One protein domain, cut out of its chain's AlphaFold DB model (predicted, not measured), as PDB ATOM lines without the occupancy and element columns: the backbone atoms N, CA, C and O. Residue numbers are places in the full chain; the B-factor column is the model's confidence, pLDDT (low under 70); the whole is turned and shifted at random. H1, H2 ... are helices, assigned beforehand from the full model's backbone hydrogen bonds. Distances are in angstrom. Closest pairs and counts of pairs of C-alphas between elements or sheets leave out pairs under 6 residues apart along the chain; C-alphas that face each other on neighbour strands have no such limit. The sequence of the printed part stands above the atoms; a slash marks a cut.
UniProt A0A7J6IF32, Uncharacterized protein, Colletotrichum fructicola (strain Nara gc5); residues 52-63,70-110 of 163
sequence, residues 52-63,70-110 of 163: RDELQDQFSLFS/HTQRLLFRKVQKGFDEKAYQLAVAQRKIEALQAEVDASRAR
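What this domain is: This is residues 52 to 63 and 70 to 110 of the 163 residues of an uncharacterized protein of Colletotrichum fructicola (strain Nara gc5) (UniProt A0A7J6IF32). One very long helix, H2, makes the length of a rod, and a short helix, H1, packs side by side with it near its first end. Residues 88 to 110, most of them in H2, stick out beyond H1 as a bare arm. The printed part has 53 residues with two named helices, H1 then H2, and no named strand: the class is all helix. It is extended, with a radius of gyration of the C-alphas of 18.4 A and spans of 60 by 16 by 6 A.

How they stand to each other: H2, residues 70 to 109, touches H1, residues 52 to 63, with residues 76 to 84 alone. The closest C-alphas, those of Phe 59 and Phe 76, are 7.0 A apart. The helices run opposite ways at a shallow tilt of 6 degrees. In H1 and H2 every O i to N i+4 pair is within hydrogen-bond range.

Where its parts are: H2 measures 58.6 A from C-alpha 70 at (-3.427, 38.266, 15.667) to C-alpha 109 at (38.594, 40.288, -25.136). H1 measures 16.6 A and begins at C-alpha 52, (16.394, 39.460, 6.976).

The domain as a whole: The C-alphas farthest apart, those of His 70 and Arg 110, are 60.9 A apart. Residues 64 to 69 are not printed, and C-alphas 63 and 70 are 11.4 A apart across this cut. Residues 109 to 110 have pLDDT under 70.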
ATOM      1  N   ARG A  52      17.458  40.340   6.474       88.25
ATOM      2  CA  ARG A  52      16.394  39.460   6.976       88.25
ATOM      3  C   ARG A  52      16.551  39.183   8.474       88.25
ATOM      4  O   ARG A  52      15.561  39.196   9.192       88.25
ATOM      5  N   ASP A  53      17.781  38.962   8.927       90.25
ATOM      6  CA  ASP A  53      18.056  38.613  10.324       90.25
ATOM      7  C   ASP A  53      17.710  39.775  11.264       90.25
ATOM      8  O   ASP A  53      17.015  39.577  12.250       90.25
ATOM      9  N   GLU A  54      18.055  41.009  10.881       91.25
ATOM     10  CA  GLU A  54      17.717  42.221  11.642       91.25
ATOM     11  C   GLU A  54      16.195  42.417  11.765       91.25
ATOM     12  O   GLU A  54      15.686  42.795  12.818       91.25
ATOM     13  N   LEU A  55      15.453  42.107  10.699       89.81
ATOM     14  CA  LEU A  55      13.989  42.133  10.693       89.81
ATOM     15  C   LEU A  55      13.403  41.061  11.628       89.81
ATOM     16  O   LEU A  55      12.447  41.322  12.359       89.81
ATOM     17  N   GLN A  56      13.990  39.864  11.641       89.19
ATOM     18  CA  GLN A  56      13.577  38.777  12.526       89.19
ATOM     19  C   GLN A  56      13.880  39.098  13.998       89.19
ATOM     20  O   GLN A  56      13.041  38.843  14.866       89.19
ATOM     21  N   ASP A  57      15.035  39.705  14.272       89.44
ATOM     22  CA  ASP A  57      15.436  40.158  15.602       89.44
ATOM     23  C   ASP A  57      14.450  41.202  16.135       89.44
ATOM     24  O   ASP A  57      13.956  41.066  17.259       89.44
ATOM     25  N   GLN A  58      14.063  42.181  15.309       87.94
ATOM     26  CA  GLN A  58      13.037  43.172  15.654       87.94
ATOM     27  C   GLN A  58      11.682  42.527  15.970       87.94
ATOM     28  O   GLN A  58      11.046  42.883  16.964       87.94
ATOM     29  N   PHE A  59      11.244  41.544  15.180       87.75
ATOM     30  CA  PHE A  59      10.001  40.818  15.464       87.75
ATOM     31  C   PHE A  59      10.079  40.009  16.756       87.75
ATOM     32  O   PHE A  59       9.096  39.942  17.493       87.75
ATOM     33  N   SER A  60      11.246  39.438  17.068       86.69
ATOM     34  CA  SER A  60      11.458  38.711  18.320       86.69
ATOM     35  C   SER A  60      11.355  39.632  19.540       86.69
ATOM     36  O   SER A  60      10.737  39.259  20.536       86.69
ATOM     37  N   LEU A  61      11.891  40.857  19.453       86.56
ATOM     38  CA  LEU A  61      11.747  41.876  20.494       86.56
ATOM     39  C   LEU A  61      10.281  42.253  20.669       86.56
ATOM     40  O   LEU A  61       9.799  42.307  21.797       86.56
ATOM     41  N   PHE A  62       9.562  42.432  19.559       80.94
ATOM     42  CA  PHE A  62       8.152  42.790  19.597       80.94
ATOM     43  C   PHE A  62       7.288  41.689  20.225       80.94
ATOM     44  O   PHE A  62       6.422  41.977  21.041       80.94
ATOM     45  N   SER A  63       7.554  40.419  19.910       80.81
ATOM     46  CA  SER A  63       6.816  39.281  20.479       80.81
ATOM     47  C   SER A  63       6.978  39.106  21.995       80.81
ATOM     48  O   SER A  63       6.203  38.378  22.601       80.81
ATOM     49  N   HIS A  70      -3.424  38.996  16.947       86.62
ATOM     50  CA  HIS A  70      -3.427  38.266  15.667       86.62
ATOM     51  C   HIS A  70      -3.081  39.190  14.487       86.62
ATOM     52  O   HIS A  70      -2.384  38.799  13.542       86.62
ATOM     53  N   THR A  71      -3.589  40.418  14.504       88.44
ATOM     54  CA  THR A  71      -3.370  41.417  13.449       88.44
ATOM     55  C   THR A  71      -1.888  41.757  13.296       88.44
ATOM     56  O   THR A  71      -1.387  41.842  12.174       88.44
ATOM     57  N   GLN A  72      -1.165  41.834  14.406       85.75
ATOM     58  CA  GLN A  72       0.270  42.067  14.457       85.75
ATOM     59  C   GLN A  72       1.073  40.874  13.933       85.75
ATOM     60  O   GLN A  72       1.950  41.056  13.089       85.75
ATOM     61  N   ARG A  73       0.739  39.637  14.328       87.44
ATOM     62  CA  ARG A  73       1.377  38.438  13.744       87.44
ATOM     63  C   ARG A  73       1.208  38.399  12.225       87.44
ATOM     64  O   ARG A  73       2.137  38.051  11.495       87.44
ATOM     65  N   LEU A  74       0.024  38.771  11.735       92.06
ATOM     66  CA  LEU A  74      -0.251  38.851  10.302       92.06
ATOM     67  C   LEU A  74       0.556  39.967   9.625       92.06
ATOM     68  O   LEU A  74       1.075  39.747   8.531       92.06
ATOM     69  N   LEU A  75       0.681  41.135  10.261       90.75
ATOM     70  CA  LEU A  75       1.521  42.232   9.782       90.75
ATOM     71  C   LEU A  75       2.976  41.775   9.624       90.75
ATOM     72  O   LEU A  75       3.536  41.923   8.542       90.75
ATOM     73  N   PHE A  76       3.557  41.143  10.646       89.69
ATOM     74  CA  PHE A  76       4.934  40.647  10.594       89.69
ATOM     75  C   PHE A  76       5.140  39.611   9.493       89.69
ATOM     76  O   PHE A  76       6.079  39.732   8.708       89.69
ATOM     77  N   ARG A  77       4.209  38.664   9.329       91.44
ATOM     78  CA  ARG A  77       4.251  37.706   8.209       91.44
ATOM     79  C   ARG A  77       4.202  38.398   6.846       91.44
ATOM     80  O   ARG A  77       4.914  37.992   5.932       91.44
ATOM     81  N   LYS A  78       3.369  39.433   6.687       95.25
ATOM     82  CA  LYS A  78       3.274  40.201   5.433       95.25
ATOM     83  C   LYS A  78       4.566  40.955   5.139       95.25
ATOM     84  O   LYS A  78       5.041  40.909   4.009       95.25
ATOM     85  N   VAL A  79       5.132  41.607   6.150       92.81
ATOM     86  CA  VAL A  79       6.394  42.345   6.027       92.81
ATOM     87  C   VAL A  79       7.540  41.389   5.690       92.81
ATOM     88  O   VAL A  79       8.264  41.638   4.731       92.81
ATOM     89  N   GLN A  80       7.644  40.253   6.386       92.88
ATOM     90  CA  GLN A  80       8.637  39.215   6.096       92.88
ATOM     91  C   GLN A  80       8.515  38.698   4.662       92.88
ATOM     92  O   GLN A  80       9.502  38.652   3.933       92.88
ATOM     93  N   LYS A  81       7.291  38.377   4.225       95.62
ATOM     94  CA  LYS A  81       7.033  37.914   2.858       95.62
ATOM     95  C   LYS A  81       7.438  38.960   1.816       95.62
ATOM     96  O   LYS A  81       8.071  38.612   0.826       95.62
ATOM     97  N   GLY A  82       7.089  40.228   2.040       94.69
ATOM     98  CA  GLY A  82       7.457  41.321   1.138       94.69
ATOM     99  C   GLY A  82       8.970  41.543   1.070       94.69
ATOM    100  O   GLY A  82       9.507  41.779  -0.011       94.69
ATOM    101  N   PHE A  83       9.668  41.422   2.201       94.56
ATOM    102  CA  PHE A  83      11.125  41.525   2.253       94.56
ATOM    103  C   PHE A  83      11.801  40.385   1.478       94.56
ATOM    104  O   PHE A  83      12.685  40.638   0.661       94.56
ATOM    105  N   ASP A  84      11.340  39.148   1.673       93.31
ATOM    106  CA  ASP A  84      11.858  37.968   0.973       93.31
ATOM    107  C   ASP A  84      11.642  38.061  -0.546       93.31
ATOM    108  O   ASP A  84      12.545  37.761  -1.329       93.31
ATOM    109  N   GLU A  85      10.475  38.540  -0.980       96.56
ATOM    110  CA  GLU A  85      10.189  38.765  -2.398       96.56
ATOM    111  C   GLU A  85      11.134  39.807  -3.015       96.56
ATOM    112  O   GLU A  85      11.662  39.604  -4.112       96.56
ATOM    113  N   LYS A  86      11.413  40.901  -2.296       94.94
ATOM    114  CA  LYS A  86      12.377  41.918  -2.737       94.94
ATOM    115  C   LYS A  86      13.804  41.383  -2.779       94.94
ATOM    116  O   LYS A  86      14.510  41.646  -3.751       94.94
ATOM    117  N   ALA A  87      14.215  40.611  -1.776       94.06
ATOM    118  CA  ALA A  87      15.526  39.971  -1.753       94.06
ATOM    119  C   ALA A  87      15.702  39.020  -2.948       94.06
ATOM    120  O   ALA A  87      16.736  39.050  -3.616       94.06
ATOM    121  N   TYR A  88      14.664  38.245  -3.280       96.69
ATOM    122  CA  TYR A  88      14.660  37.387  -4.461       96.69
ATOM    123  C   TYR A  88      14.785  38.188  -5.764       96.69
ATOM    124  O   TYR A  88      15.637  37.878  -6.596       96.69
ATOM    125  N   GLN A  89      13.988  39.249  -5.938       97.75
ATOM    126  CA  GLN A  89      14.063  40.114  -7.123       97.75
ATOM    127  C   GLN A  89      15.456  40.734  -7.294       97.75
ATOM    128  O   GLN A  89      15.985  40.756  -8.406       97.75
ATOM    129  N   LEU A  90      16.066  41.197  -6.198       97.19
ATOM    130  CA  LEU A  90      17.425  41.736  -6.210       97.19
ATOM    131  C   LEU A  90      18.454  40.678  -6.611       97.19
ATOM    132  O   LEU A  90      19.273  40.949  -7.485       97.19
ATOM    133  N   ALA A  91      18.381  39.471  -6.047       97.44
ATOM    134  CA  ALA A  91      19.290  38.380  -6.396       97.44
ATOM    135  C   ALA A  91      19.174  37.985  -7.882       97.44
ATOM    136  O   ALA A  91      20.179  37.784  -8.564       97.44
ATOM    137  N   VAL A  92      17.949  37.927  -8.417       98.50
ATOM    138  CA  VAL A  92      17.707  37.662  -9.844       98.50
ATOM    139  C   VAL A  92      18.295  38.772 -10.720       98.50
ATOM    140  O   VAL A  92      18.946  38.482 -11.725       98.50
ATOM    141  N   ALA A  93      18.091  40.037 -10.345       98.50
ATOM    142  CA  ALA A  93      18.639  41.176 -11.074       98.50
ATOM    143  C   ALA A  93      20.176  41.181 -11.056       98.50
ATOM    144  O   ALA A  93      20.789  41.359 -12.107       98.50
ATOM    145  N   GLN A  94      20.794  40.918  -9.901       98.50
ATOM    146  CA  GLN A  94      22.249  40.804  -9.752       98.50
ATOM    147  C   GLN A  94      22.817  39.708 -10.654       98.50
ATOM    148  O   GLN A  94      23.706  39.980 -11.456       98.50
ATOM    149  N   ARG A  95      22.221  38.510 -10.637       98.44
ATOM    150  CA  ARG A  95      22.629  37.410 -11.522       98.44
ATOM    151  C   ARG A  95      22.534  37.784 -13.004       98.44
ATOM    152  O   ARG A  95      23.383  37.392 -13.801       98.44
ATOM    153  N   LYS A  96      21.496  38.530 -13.398       98.56
ATOM    154  CA  LYS A  96      21.342  39.006 -14.780       98.56
ATOM    155  C   LYS A  96      22.432  40.011 -15.154       98.56
ATOM    156  O   LYS A  96      22.964  39.928 -16.257       98.56
ATOM    157  N   ILE A  97      22.763  40.936 -14.252       98.56
ATOM    158  CA  ILE A  97      23.843  41.911 -14.453       98.56
ATOM    159  C   ILE A  97      25.179  41.187 -14.628       98.56
ATOM    160  O   ILE A  97      25.888  41.471 -15.585       98.56
ATOM    161  N   GLU A  98      25.489  40.216 -13.769       98.50
ATOM    162  CA  GLU A  98      26.718  39.418 -13.863       98.50
ATOM    163  C   GLU A  98      26.821  38.667 -15.196       98.50
ATOM    164  O   GLU A  98      27.870  38.685 -15.840       98.50
ATOM    165  N   ALA A  99      25.724  38.051 -15.650       98.06
ATOM    166  CA  ALA A  99      25.691  37.344 -16.927       98.06
ATOM    167  C   ALA A  99      25.943  38.283 -18.121       98.06
ATOM    168  O   ALA A  99      26.753  37.968 -18.993       98.06
ATOM    169  N   LEU A 100      25.287  39.448 -18.143       98.00
ATOM    170  CA  LEU A 100      25.481  40.449 -19.196       98.00
ATOM    171  C   LEU A 100      26.892  41.041 -19.163       98.00
ATOM    172  O   LEU A 100      27.504  41.243 -20.209       98.00
ATOM    173  N   GLN A 101      27.431  41.287 -17.969       97.56
ATOM    174  CA  GLN A 101      28.793  41.778 -17.801       97.56
ATOM    175  C   GLN A 101      29.808  40.769 -18.352       97.56
ATOM    176  O   GLN A 101      30.702  41.152 -19.105       97.56
ATOM    177  N   ALA A 102      29.624  39.476 -18.072       95.94
ATOM    178  CA  ALA A 102      30.470  38.418 -18.615       95.94
ATOM    179  C   ALA A 102      30.407  38.337 -20.153       95.94
ATOM    180  O   ALA A 102      31.435  38.136 -20.800       95.94
ATOM    181  N   GLU A 103      29.228  38.527 -20.755       95.56
ATOM    182  CA  GLU A 103      29.069  38.575 -22.215       95.56
ATOM    183  C   GLU A 103      29.803  39.778 -22.829       95.56
ATOM    184  O   GLU A 103      30.558  39.632 -23.798       95.56
ATOM    185  N   VAL A 104      29.646  40.960 -22.225       94.50
ATOM    186  CA  VAL A 104      30.363  42.172 -22.635       94.50
ATOM    187  C   VAL A 104      31.872  41.963 -22.527       94.50
ATOM    188  O   VAL A 104      32.597  42.268 -23.476       94.50
ATOM    189  N   ASP A 105      32.366  41.395 -21.431       92.69
ATOM    190  CA  ASP A 105      33.799  41.179 -21.228       92.69
ATOM    191  C   ASP A 105      34.372  40.119 -22.187       92.69
ATOM    192  O   ASP A 105      35.455  40.312 -22.751       92.69
ATOM    193  N   ALA A 106      33.612  39.060 -22.496       89.81
ATOM    194  CA  ALA A 106      33.971  38.089 -23.530       89.81
ATOM    195  C   ALA A 106      34.054  38.729 -24.930       89.81
ATOM    196  O   ALA A 106      34.936  38.387 -25.726       89.81
ATOM    197  N   SER A 107      33.169  39.687 -25.228       85.00
ATOM    198  CA  SER A 107      33.191  40.432 -26.491       85.00
ATOM    199  C   SER A 107      34.376  41.405 -26.578       85.00
ATOM    200  O   SER A 107      35.029  41.486 -27.620       85.00
ATOM    201  N   ARG A 108      34.729  42.074 -25.469       82.50
ATOM    202  CA  ARG A 108      35.876  42.996 -25.375       82.50
ATOM    203  C   ARG A 108      37.214  42.282 -25.565       82.50
ATOM    204  O   ARG A 108      38.115  42.828 -26.200       82.50
ATOM    205  N   ALA A 109      37.354  41.061 -25.045       65.38
ATOM    206  CA  ALA A 109      38.594  40.288 -25.136       65.38
ATOM    207  C   ALA A 109      38.910  39.782 -26.559       65.38
ATOM    208  O   ALA A 109      40.072  39.517 -26.881       65.38
ATOM    209  N   ARG A 110      37.915  39.688 -27.457       66.25
ATOM    210  CA  ARG A 110      38.150  39.379 -28.876       66.25
ATOM    211  C   ARG A 110      38.636  40.622 -29.615       66.25
ATOM    212  O   ARG A 110      37.913  41.224 -30.407       66.25
TER     213      ARG A 110